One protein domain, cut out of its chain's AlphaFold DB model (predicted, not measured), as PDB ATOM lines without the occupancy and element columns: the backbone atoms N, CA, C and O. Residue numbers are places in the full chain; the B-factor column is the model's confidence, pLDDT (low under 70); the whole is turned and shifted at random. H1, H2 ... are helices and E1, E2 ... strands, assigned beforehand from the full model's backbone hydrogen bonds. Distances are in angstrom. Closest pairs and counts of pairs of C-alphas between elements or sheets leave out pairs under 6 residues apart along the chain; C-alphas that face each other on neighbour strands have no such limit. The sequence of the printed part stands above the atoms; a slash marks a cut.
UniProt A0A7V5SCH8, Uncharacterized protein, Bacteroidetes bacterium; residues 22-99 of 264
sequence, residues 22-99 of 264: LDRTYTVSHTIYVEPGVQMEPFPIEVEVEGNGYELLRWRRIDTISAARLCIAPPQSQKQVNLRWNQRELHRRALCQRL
ATOM      1  N   LEU A  22     100.486 -28.105   3.963       88.12
ATOM      2  CA  LEU A  22     100.563 -29.214   4.910       88.12
ATOM      3  C   LEU A  22     100.808 -28.769   6.355       88.12
ATOM      4  O   LEU A  22     100.432 -29.499   7.266       88.12
ATOM      5  N   ASP A  23     101.394 -27.593   6.560       87.94
ATOM      6  CA  ASP A  23     101.630 -27.021   7.890       87.94
ATOM      7  C   ASP A  23     100.402 -26.297   8.474       87.94
ATOM      8  O   ASP A  23     100.341 -26.014   9.666       87.94
ATOM      9  N   ARG A  24      99.376 -26.018   7.658       87.62
ATOM     10  CA  ARG A  24      98.131 -25.421   8.160       87.62
ATOM     11  C   ARG A  24      97.331 -26.424   8.980       87.62
ATOM     12  O   ARG A  24      97.271 -27.604   8.639       87.62
ATOM     13  N   THR A  25      96.650 -25.916  10.001       86.56
ATOM     14  CA  THR A  25      95.658 -26.661  10.778       86.56
ATOM     15  C   THR A  25      94.349 -26.762  10.004       86.56
ATOM     16  O   THR A  25      93.860 -25.775   9.449       86.56
ATOM     17  N   TYR A  26      93.780 -27.960   9.974       85.19
ATOM     18  CA  TYR A  26      92.484 -28.241   9.384       85.19
ATOM     19  C   TYR A  26      91.604 -28.954  10.401       85.19
ATOM     20  O   TYR A  26      92.085 -29.713  11.243       85.19
ATOM     21  N   THR A  27      90.300 -28.745  10.267       84.25
ATOM     22  CA  THR A  27      89.279 -29.508  10.980       84.25
ATOM     23  C   THR A  27      88.545 -30.362   9.962       84.25
ATOM     24  O   THR A  27      88.027 -29.846   8.970       84.25
ATOM     25  N   VAL A  28      88.533 -31.672  10.177       83.44
ATOM     26  CA  VAL A  28      87.863 -32.639   9.308       83.44
ATOM     27  C   VAL A  28      86.832 -33.390  10.133       83.44
ATOM     28  O   VAL A  28      87.163 -33.993  11.151       83.44
ATOM     29  N   SER A  29      85.581 -33.368   9.688       83.06
ATOM     30  CA  SER A  29      84.525 -34.190  10.274       83.06
ATOM     31  C   SER A  29      84.615 -35.607   9.715       83.06
ATOM     32  O   SER A  29      84.715 -35.811   8.502       83.06
ATOM     33  N   HIS A  30      84.592 -36.594  10.601       82.88
ATOM     34  CA  HIS A  30      84.643 -38.003  10.247       82.88
ATOM     35  C   HIS A  30      83.636 -38.791  11.081       82.88
ATOM     36  O   HIS A  30      83.463 -38.535  12.271       82.88
ATOM     37  N   THR A  31      82.970 -39.762  10.464       83.94
ATOM     38  CA  THR A  31      82.048 -40.654  11.168       83.94
ATOM     39  C   THR A  31      82.810 -41.881  11.645       83.94
ATOM     40  O   THR A  31      83.380 -42.598  10.827       83.94
ATOM     41  N   ILE A  32      82.786 -42.137  12.951       85.00
ATOM     42  CA  ILE A  32      83.329 -43.361  13.549       85.00
ATOM     43  C   ILE A  32      82.204 -44.185  14.160       85.00
ATOM     44  O   ILE A  32      81.222 -43.634  14.657       85.00
ATOM     45  N   TYR A  33      82.348 -45.505  14.152       85.75
ATOM     46  CA  TYR A  33      81.387 -46.403  14.779       85.75
ATOM     47  C   TYR A  33      81.790 -46.685  16.221       85.75
ATOM     48  O   TYR A  33      82.926 -47.063  16.518       85.75
ATOM     49  N   VAL A  34      80.847 -46.491  17.131       85.62
ATOM     50  CA  VAL A  34      81.028 -46.810  18.540       85.62
ATOM     51  C   VAL A  34      80.540 -48.219  18.787       85.62
ATOM     52  O   VAL A  34      79.408 -48.532  18.446       85.62
ATOM     53  N   GLU A  35      81.376 -49.034  19.417       88.56
ATOM     54  CA  GLU A  35      81.027 -50.359  19.920       88.56
ATOM     55  C   GLU A  35      80.475 -50.214  21.349       88.56
ATOM     56  O   GLU A  35      81.263 -50.019  22.286       88.56
ATOM     57  N   PRO A  36      79.142 -50.248  21.549       84.00
ATOM     58  CA  PRO A  36      78.526 -50.107  22.869       84.00
ATOM     59  C   PRO A  36      78.826 -51.270  23.804       84.00
ATOM     60  O   PRO A  36      79.001 -51.060  25.000       84.00
ATOM     61  N   GLY A  37      78.859 -52.495  23.286       85.81
ATOM     62  CA  GLY A  37      78.960 -53.674  24.126       85.81
ATOM     63  C   GLY A  37      78.293 -54.901  23.535       85.81
ATOM     64  O   GLY A  37      77.734 -54.885  22.440       85.81
ATOM     65  N   VAL A  38      78.343 -55.981  24.307       84.44
ATOM     66  CA  VAL A  38      77.757 -57.272  23.945       84.44
ATOM     67  C   VAL A  38      76.260 -57.094  23.657       84.44
ATOM     68  O   VAL A  38      75.554 -56.504  24.469       84.44
ATOM     69  N   GLN A  39      75.789 -57.629  22.521       82.00
ATOM     70  CA  GLN A  39      74.380 -57.599  22.077       82.00
ATOM     71  C   GLN A  39      73.804 -56.205  21.774       82.00
ATOM     72  O   GLN A  39      72.589 -56.048  21.686       82.00
ATOM     73  N   MET A  40      74.649 -55.194  21.585       82.31
ATOM     74  CA  MET A  40      74.215 -53.856  21.193       82.31
ATOM     75  C   MET A  40      74.792 -53.518  19.817       82.31
ATOM     76  O   MET A  40      75.954 -53.813  19.540       82.31
ATOM     77  N   GLU A  41      73.980 -52.924  18.944       86.12
ATOM     78  CA  GLU A  41      74.436 -52.556  17.603       86.12
ATOM     79  C   GLU A  41      75.383 -51.349  17.653       86.12
ATOM     80  O   GLU A  41      75.118 -50.395  18.398       86.12
ATOM     81  N   PRO A  42      76.474 -51.360  16.868       87.06
ATOM     82  CA  PRO A  42      77.334 -50.199  16.740       87.06
ATOM     83  C   PRO A  42      76.552 -48.998  16.220       87.06
ATOM     84  O   PRO A  42      75.741 -49.124  15.304       87.06
ATOM     85  N   PHE A  43      76.829 -47.816  16.762       84.75
ATOM     86  CA  PHE A  43      76.173 -46.585  16.328       84.75
ATOM     87  C   PHE A  43      77.198 -45.566  15.822       84.75
ATOM     88  O   PHE A  43      78.288 -45.452  16.393       84.75
ATOM     89  N   PRO A  44      76.882 -44.828  14.746       86.06
ATOM     90  CA  PRO A  44      77.783 -43.824  14.210       86.06
ATOM     91  C   PRO A  44      77.800 -42.593  15.116       86.06
ATOM     92  O   PRO A  44      76.759 -42.118  15.577       86.06
ATOM     93  N   ILE A  45      78.985 -42.032  15.319       80.44
ATOM     94  CA  ILE A  45      79.159 -40.696  15.877       80.44
ATOM     95  C   ILE A  45      80.006 -39.863  14.928       80.44
ATOM     96  O   ILE A  45      80.981 -40.340  14.348       80.44
ATOM     97  N   GLU A  46      79.634 -38.600  14.782       80.38
ATOM     98  CA  GLU A  46      80.478 -37.623  14.116       80.38
ATOM     99  C   GLU A  46      81.502 -37.095  15.108       80.38
ATOM    100  O   GLU A  46      81.159 -36.559  16.171       80.38
ATOM    101  N   VAL A  47      82.764 -37.261  14.735       78.19
ATOM    102  CA  VAL A  47      83.892 -36.664  15.424       78.19
ATOM    103  C   VAL A  47      84.532 -35.617  14.534       78.19
ATOM    104  O   VAL A  47      84.784 -35.845  13.351       78.19
ATOM    105  N   GLU A  48      84.808 -34.458  15.108       80.44
ATOM    106  CA  GLU A  48      85.698 -33.489  14.484       80.44
ATOM    107  C   GLU A  48      87.124 -33.837  14.877       80.44
ATOM    108  O   GLU A  48      87.407 -34.045  16.056       80.44
ATOM    109  N   VAL A  49      87.988 -33.924  13.872       78.12
ATOM    110  CA  VAL A  49      89.415 -34.208  13.968       78.12
ATOM    111  C   VAL A  49      90.134 -32.920  13.589       78.12
ATOM    112  O   VAL A  49      90.061 -32.481  12.442       78.12
ATOM    113  N   GLU A  50      90.805 -32.296  14.547       83.56
ATOM    114  CA  GLU A  50      91.604 -31.087  14.323       83.56
ATOM    115  C   GLU A  50      93.092 -31.441  14.324       83.56
ATOM    116  O   GLU A  50      93.539 -32.091  15.261       83.56
ATOM    117  N   GLY A  51      93.850 -31.031  13.304       83.19
ATOM    118  CA  GLY A  51      95.297 -31.262  13.228       83.19
ATOM    119  C   GLY A  51      95.935 -30.613  12.000       83.19
ATOM    120  O   GLY A  51      95.235 -30.112  11.116       83.19
ATOM    121  N   ASN A  52      97.266 -30.610  11.914       86.75
ATOM    122  CA  ASN A  52      97.950 -30.057  10.740       86.75
ATOM    123  C   ASN A  52      97.789 -30.972   9.516       86.75
ATOM    124  O   ASN A  52      97.626 -32.185   9.644       86.75
ATOM    125  N   GLY A  53      97.841 -30.420   8.302       82.56
ATOM    126  CA  GLY A  53      97.619 -31.172   7.061       82.56
ATOM    127  C   GLY A  53      98.488 -32.431   6.928       82.56
ATOM    128  O   GLY A  53      97.990 -33.484   6.531       82.56
ATOM    129  N   TYR A  54      99.766 -32.375   7.320       82.25
ATOM    130  CA  TYR A  54     100.637 -33.560   7.325       82.25
ATOM    131  C   TYR A  54     100.258 -34.590   8.406       82.25
ATOM    132  O   TYR A  54     100.466 -35.790   8.211       82.25
ATOM    133  N   GLU A  55      99.705 -34.144   9.534       80.44
ATOM    134  CA  GLU A  55      99.256 -35.004  10.635       80.44
ATOM    135  C   GLU A  55      97.977 -35.724  10.241       80.44
ATOM    136  O   GLU A  55      97.897 -36.938  10.390       80.44
ATOM    137  N   LEU A  56      97.028 -35.013   9.631       79.81
ATOM    138  CA  LEU A  56      95.786 -35.586   9.116       79.81
ATOM    139  C   LEU A  56      96.026 -36.573   7.967       79.81
ATOM    140  O   LEU A  56      95.313 -37.566   7.861       79.81
ATOM    141  N   LEU A  57      97.048 -36.352   7.132       80.94
ATOM    142  CA  LEU A  57      97.453 -37.331   6.114       80.94
ATOM    143  C   LEU A  57      98.064 -38.598   6.724       80.94
ATOM    144  O   LEU A  57      97.891 -39.688   6.181       80.94
ATOM    145  N   ARG A  58      98.802 -38.464   7.832       76.56
ATOM    146  CA  ARG A  58      99.391 -39.596   8.569       76.56
ATOM    147  C   ARG A  58      98.420 -40.229   9.559       76.56
ATOM    148  O   ARG A  58      98.715 -41.299  10.097       76.56
ATOM    149  N   TRP A  59      97.297 -39.573   9.826       72.56
ATOM    150  CA  TRP A  59      96.297 -40.053  10.751       72.56
ATOM    151  C   TRP A  59      95.713 -41.360  10.222       72.56
ATOM    152  O   TRP A  59      95.126 -41.442   9.140       72.56
ATOM    153  N   ARG A  60      95.912 -42.422  11.000       67.25
ATOM    154  CA  ARG A  60      95.360 -43.734  10.695       67.25
ATOM    155  C   ARG A  60      93.891 -43.710  11.095       67.25
ATOM    156  O   ARG A  60      93.599 -43.655  12.287       67.25
ATOM    157  N   ARG A  61      92.996 -43.748  10.104       67.94
ATOM    158  CA  ARG A  61      91.545 -43.758  10.331       67.94
ATOM    159  C   ARG A  61      91.181 -44.877  11.305       67.94
ATOM    160  O   ARG A  61      91.533 -46.039  11.097       67.94
ATOM    161  N   ILE A  62      90.545 -44.486  12.404       70.00
ATOM    162  CA  ILE A  62      89.950 -45.406  13.364       70.00
ATOM    163  C   ILE A  62      88.478 -45.476  12.994       70.00
ATOM    164  O   ILE A  62      87.720 -44.579  13.340       70.00
ATOM    165  N   ASP A  63      88.082 -46.535  12.296       77.50
ATOM    166  CA  ASP A  63      86.689 -46.682  11.861       77.50
ATOM    167  C   ASP A  63      85.776 -47.125  13.018       77.50
ATOM    168  O   ASP A  63      84.568 -46.902  12.986       77.50
ATOM    169  N   THR A  64      86.355 -47.736  14.059       79.00
ATOM    170  CA  THR A  64      85.628 -48.306  15.203       79.00
ATOM    171  C   THR A  64      86.323 -48.009  16.527       79.00
ATOM    172  O   THR A  64      87.534 -48.222  16.638       79.00
ATOM    173  N   ILE A  65      85.570 -47.622  17.556       84.06
ATOM    174  CA  ILE A  65      86.088 -47.385  18.908       84.06
ATOM    175  C   ILE A  65      85.140 -47.928  19.980       84.06
ATOM    176  O   ILE A  65      83.926 -47.892  19.814       84.06
ATOM    177  N   SER A  66      85.672 -48.409  21.105       84.81
ATOM    178  CA  SER A  66      84.821 -48.822  22.219       84.81
ATOM    179  C   SER A  66      84.181 -47.629  22.930       84.81
ATOM    180  O   SER A  66      84.815 -46.597  23.172       84.81
ATOM    181  N   ALA A  67      82.915 -47.784  23.314       82.94
ATOM    182  CA  ALA A  67      82.188 -46.778  24.080       82.94
ATOM    183  C   ALA A  67      82.863 -46.475  25.428       82.94
ATOM    184  O   ALA A  67      82.935 -45.322  25.853       82.94
ATOM    185  N   ALA A  68      83.417 -47.504  26.077       86.31
ATOM    186  CA  ALA A  68      84.159 -47.352  27.319       86.31
ATOM    187  C   ALA A  68      85.405 -46.475  27.152       86.31
ATOM    188  O   ALA A  68      85.642 -45.575  27.961       86.31
ATOM    189  N   ARG A  69      86.170 -46.672  26.071       86.56
ATOM    190  CA  ARG A  69      87.350 -45.850  25.791       86.56
ATOM    191  C   ARG A  69      86.981 -44.391  25.602       86.56
ATOM    192  O   ARG A  69      87.607 -43.530  26.203       86.56
ATOM    193  N   LEU A  70      85.933 -44.121  24.831       81.50
ATOM    194  CA  LEU A  70      85.463 -42.759  24.581       81.50
ATOM    195  C   LEU A  70      85.185 -41.957  25.861       81.50
ATOM    196  O   LEU A  70      85.392 -40.745  25.870       81.50
ATOM    197  N   CYS A  71      84.739 -42.618  26.926       82.94
ATOM    198  CA  CYS A  71      84.446 -41.986  28.209       82.94
ATOM    199  C   CYS A  71      85.640 -41.925  29.168       82.94
ATOM    200  O   CYS A  71      85.792 -40.934  29.877       82.94
ATOM    201  N   ILE A  72      86.445 -42.990  29.239       83.00
ATOM    202  CA  ILE A  72      87.488 -43.156  30.269       83.00
ATOM    203  C   ILE A  72      88.838 -42.610  29.810       83.00
ATOM    204  O   ILE A  72      89.583 -42.023  30.590       83.00
ATOM    205  N   ALA A  73      89.162 -42.819  28.541       72.88
ATOM    206  CA  ALA A  73      90.425 -42.435  27.948       72.88
ATOM    207  C   ALA A  73      90.122 -41.852  26.566       72.88
ATOM    208  O   ALA A  73      90.215 -42.586  25.571       72.88
ATOM    209  N   PRO A  74      89.729 -40.558  26.491       59.94
ATOM    210  CA  PRO A  74      89.477 -39.913  25.211       59.94
ATOM    211  C   PRO A  74      90.666 -40.206  24.301       59.94
ATOM    212  O   PRO A  74      91.794 -40.261  24.804       59.94
ATOM    213  N   PRO A  75      90.446 -40.499  23.013       56.00
ATOM    214  CA  PRO A  75      91.418 -41.259  22.247       56.00
ATOM    215  C   PRO A  75      92.711 -40.461  22.149       56.00
ATOM    216  O   PRO A  75      92.826 -39.540  21.353       56.00
ATOM    217  N   GLN A  76      93.705 -40.816  22.962       50.53
ATOM    218  CA  GLN A  76      95.043 -40.236  22.886       50.53
ATOM    219  C   GLN A  76      95.802 -40.848  21.702       50.53
ATOM    220  O   GLN A  76      96.956 -41.257  21.814       50.53
ATOM    221  N   SER A  77      95.148 -40.975  20.548       47.03
ATOM    222  CA  SER A  77      95.845 -41.286  19.313       47.03
ATOM    223  C   SER A  77      96.437 -39.983  18.800       47.03
ATOM    224  O   SER A  77      95.783 -39.249  18.070       47.03
ATOM    225  N   GLN A  78      97.689 -39.763  19.207       48.91
ATOM    226  CA  GLN A  78      98.567 -38.652  18.841       48.91
ATOM    227  C   GLN A  78      98.238 -37.365  19.602       48.91
ATOM    228  O   GLN A  78      97.106 -36.907  19.629       48.91
ATOM    229  N   LYS A  79      99.259 -36.760  20.217       48.91
ATOM    230  CA  LYS A  79      99.218 -35.495  20.981       48.91
ATOM    231  C   LYS A  79      98.668 -34.276  20.200       48.91
ATOM    232  O   LYS A  79      98.818 -33.154  20.665       48.91
ATOM    233  N   GLN A  80      98.107 -34.477  19.012       51.34
ATOM    234  CA  GLN A  80      97.851 -33.458  18.001       51.34
ATOM    235  C   GLN A  80      96.458 -33.570  17.363       51.34
ATOM    236  O   GLN A  80      96.157 -32.774  16.487       51.34
ATOM    237  N   VAL A  81      95.610 -34.518  17.794       54.22
ATOM    238  CA  VAL A  81      94.249 -34.670  17.264       54.22
ATOM    239  C   VAL A  81      93.213 -34.522  18.374       54.22
ATOM    240  O   VAL A  81      93.034 -35.419  19.199       54.22
ATOM    241  N   ASN A  82      92.505 -33.392  18.383       59.31
ATOM    242  CA  ASN A  82      91.343 -33.205  19.250       59.31
ATOM    243  C   ASN A  82      90.136 -33.895  18.622       59.31
ATOM    244  O   ASN A  82      89.763 -33.553  17.506       59.31
ATOM    245  N   LEU A  83      89.523 -34.831  19.350       60.72
ATOM    246  CA  LEU A  83      88.266 -35.470  18.961       60.72
ATOM    247  C   LEU A  83      87.104 -34.791  19.682       60.72
ATOM    248  O   LEU A  83      86.929 -34.964  20.893       60.72
ATOM    249  N   ARG A  84      86.299 -34.022  18.946       65.56
ATOM    250  CA  ARG A  84      85.078 -33.403  19.484       65.56
ATOM    251  C   ARG A  84      83.841 -34.150  19.022       65.56
ATOM    252  O   ARG A  84      83.692 -34.442  17.844       65.56
ATOM    253  N   TRP A  85      82.962 -34.459  19.969       67.56
ATOM    254  CA  TRP A  85      81.679 -35.102  19.698       67.56
ATOM    255  C   TRP A  85      80.670 -34.060  19.225       67.56
ATOM    256  O   TRP A  85      80.349 -33.153  19.989       67.56
ATOM    257  N   ASN A  86      80.137 -34.226  18.014       61.28
ATOM    258  CA  ASN A  86      79.133 -33.308  17.460       61.28
ATOM    259  C   ASN A  86      77.721 -33.511  18.074       61.28
ATOM    260  O   ASN A  86      76.813 -32.705  17.888       61.28
ATOM    261  N   GLN A  87      77.494 -34.586  18.842       59.78
ATOM    262  CA  GLN A  87      76.208 -34.829  19.512       59.78
ATOM    263  C   GLN A  87      76.103 -34.129  20.878       59.78
ATOM    264  O   GLN A  87      77.072 -34.051  21.632       59.78
ATOM    265  N   ARG A  88      74.885 -33.665  21.221       61.75
ATOM    266  CA  ARG A  88      74.554 -32.943  22.468       61.75
ATOM    267  C   ARG A  88      75.197 -33.617  23.686       61.75
ATOM    268  O   ARG A  88      74.900 -34.779  23.960       61.75
ATOM    269  N   GLU A  89      75.984 -32.863  24.462       65.69
ATOM    270  CA  GLU A  89      76.730 -33.340  25.646       65.69
ATOM    271  C   GLU A  89      75.922 -34.237  26.601       65.69
ATOM    272  O   GLU A  89      76.487 -35.108  27.265       65.69
ATOM    273  N   LEU A  90      74.602 -34.035  26.661       61.72
ATOM    274  CA  LEU A  90      73.670 -34.818  27.467       61.72
ATOM    275  C   LEU A  90      73.734 -36.329  27.167       61.72
ATOM    276  O   LEU A  90      73.754 -37.130  28.098       61.72
ATOM    277  N   HIS A  91      73.817 -36.721  25.889       72.12
ATOM    278  CA  HIS A  91      73.850 -38.135  25.484       72.12
ATOM    279  C   HIS A  91      75.170 -38.794  25.883       72.12
ATOM    280  O   HIS A  91      75.181 -39.915  26.390       72.12
ATOM    281  N   ARG A  92      76.283 -38.062  25.742       74.50
ATOM    282  CA  ARG A  92      77.602 -38.524  26.185       74.50
ATOM    283  C   ARG A  92      77.624 -38.752  27.694       74.50
ATOM    284  O   ARG A  92      78.082 -39.796  28.142       74.50
ATOM    285  N   ARG A  93      77.107 -37.803  28.484       78.94
ATOM    286  CA  ARG A  93      77.055 -37.937  29.950       78.94
ATOM    287  C   ARG A  93      76.218 -39.144  30.372       78.94
ATOM    288  O   ARG A  93      76.695 -39.933  31.182       78.94
ATOM    289  N   ALA A  94      75.032 -39.317  29.789       81.62
ATOM    290  CA  ALA A  94      74.166 -40.457  30.084       81.62
ATOM    291  C   ALA A  94      74.832 -41.803  29.744       81.62
ATOM    292  O   ALA A  94      74.724 -42.759  30.508       81.62
ATOM    293  N   LEU A  95      75.560 -41.874  28.627       80.94
ATOM    294  CA  LEU A  95      76.301 -43.071  28.233       80.94
ATOM    295  C   LEU A  95      77.462 -43.357  29.196       80.94
ATOM    296  O   LEU A  95      77.570 -44.469  29.705       80.94
ATOM    297  N   CYS A  96      78.283 -42.357  29.523       86.38
ATOM    298  CA  CYS A  96      79.434 -42.549  30.407       86.38
ATOM    299  C   CYS A  96      79.043 -42.872  31.858       86.38
ATOM    300  O   CYS A  96      79.770 -43.595  32.531       86.38
ATOM    301  N   GLN A  97      77.888 -42.398  32.335       89.44
ATOM    302  CA  GLN A  97      77.357 -42.738  33.665       89.44
ATOM    303  C   GLN A  97      76.968 -44.214  33.811       89.44
ATOM    304  O   GLN A  97      76.882 -44.716  34.928       89.44
ATOM    305  N   ARG A  98      76.726 -44.914  32.698       89.75
ATOM    306  CA  ARG A  98      76.361 -46.336  32.698       89.75
ATOM    307  C   ARG A  98      77.570 -47.269  32.686       89.75
ATOM    308  O   ARG A  98      77.380 -48.478  32.781       89.75
ATOM    309  N   LEU A  99      78.785 -46.736  32.552       91.44
ATOM    310  CA  LEU A  99      79.991 -47.554  32.547       91.44
ATOM    311  C   LEU A  99      80.238 -48.183  33.910       91.44
ATOM    312  O   LEU A  99      80.189 -47.523  34.947       91.44
TER     313      LEU A  99
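This is residues 22 to 99 of the 264 residues of an uncharacterized protein of Bacteroidetes bacterium (UniProt A0A7V5SCH8). A long, strongly twisted hairpin of two strands, E1 and E2, makes the long axis of the domain, and the short strands E3 and E4 at its two sides widen it into a sheet curled like part of a barrel. H1 packs on one face where E1 begins and E2 ends; H2 is on the opposite face near the other end of E1, and H3, off the sheet, meets H2 at about a right angle. The printed part has 78 residues with three named helices and four named strands, in the order E1, E2, H1, E3, H2, E4, H3; the class is mixed, helices and strands, and the mixed sheet has the order E3, E1, E2, E4. It is compact, with a radius of gyration of the C-alphas of 13.2 A, and elongated, spanning 41 by 22 by 18 A.

The hairpin of E1, residues 25 to 35, and E2, residues 43 to 52, is antiparallel at 154 degrees, with N 28 and O 49 at 2.8 A, within hydrogen-bond range. E1 bends by 51 degrees at residue 29. Edge strand E3, residues 64 to 66, is parallel to E1 at 65 degrees, with N 35 and O 65 at 2.8 A. Edge strand E4, residues 82 to 85, is antiparallel to E2 at 151 degrees, with N 48 and O 84 at 3.0 A. H1, residues 53 to 58, is on the sheet at a height of 7.3 A, over E2; on the local plane it runs slantwise to E2 at 49 degrees, and its rise of 38 degrees is only just short of standing up from the sheet. H2, residues 67 to 72, is on the opposite face, over none of the strands. E3, H2 and E4 form a split strand-helix-strand unit, two strands running the same way with E1 and E2 between them; its crossover is right-handed. H3, residues 89 to 97, is not on the sheet. H2 and H3 only just touch, with 3 pairs of C-alphas within 8 A, the closest being those of Cys 71 and Cys 96 at 5.5 A; they are about perpendicular, at 89 degrees. In H1, H2 and H3 every O i to N i+4 pair is within hydrogen-bond range.

E1 measures 29.3 A from C-alpha 25 at (95.658, -26.661, 10.778) to C-alpha 35, and E2 27.9 A. E3 measures 7.1 A and E4 9.9 A. H1 measures 8.7 A, H2 8.9 A, and H3 12.4 A, ending at C-alpha 97 at (77.357, -42.738, 33.665).

The C-alphas farthest apart, those of Asp 23 and Gln 39, are 43.3 A apart. The printed part has no cut and no long link. Mean pLDDT of the printed part is 76.9; residues 60 to 61 and 74 to 90 are under 70.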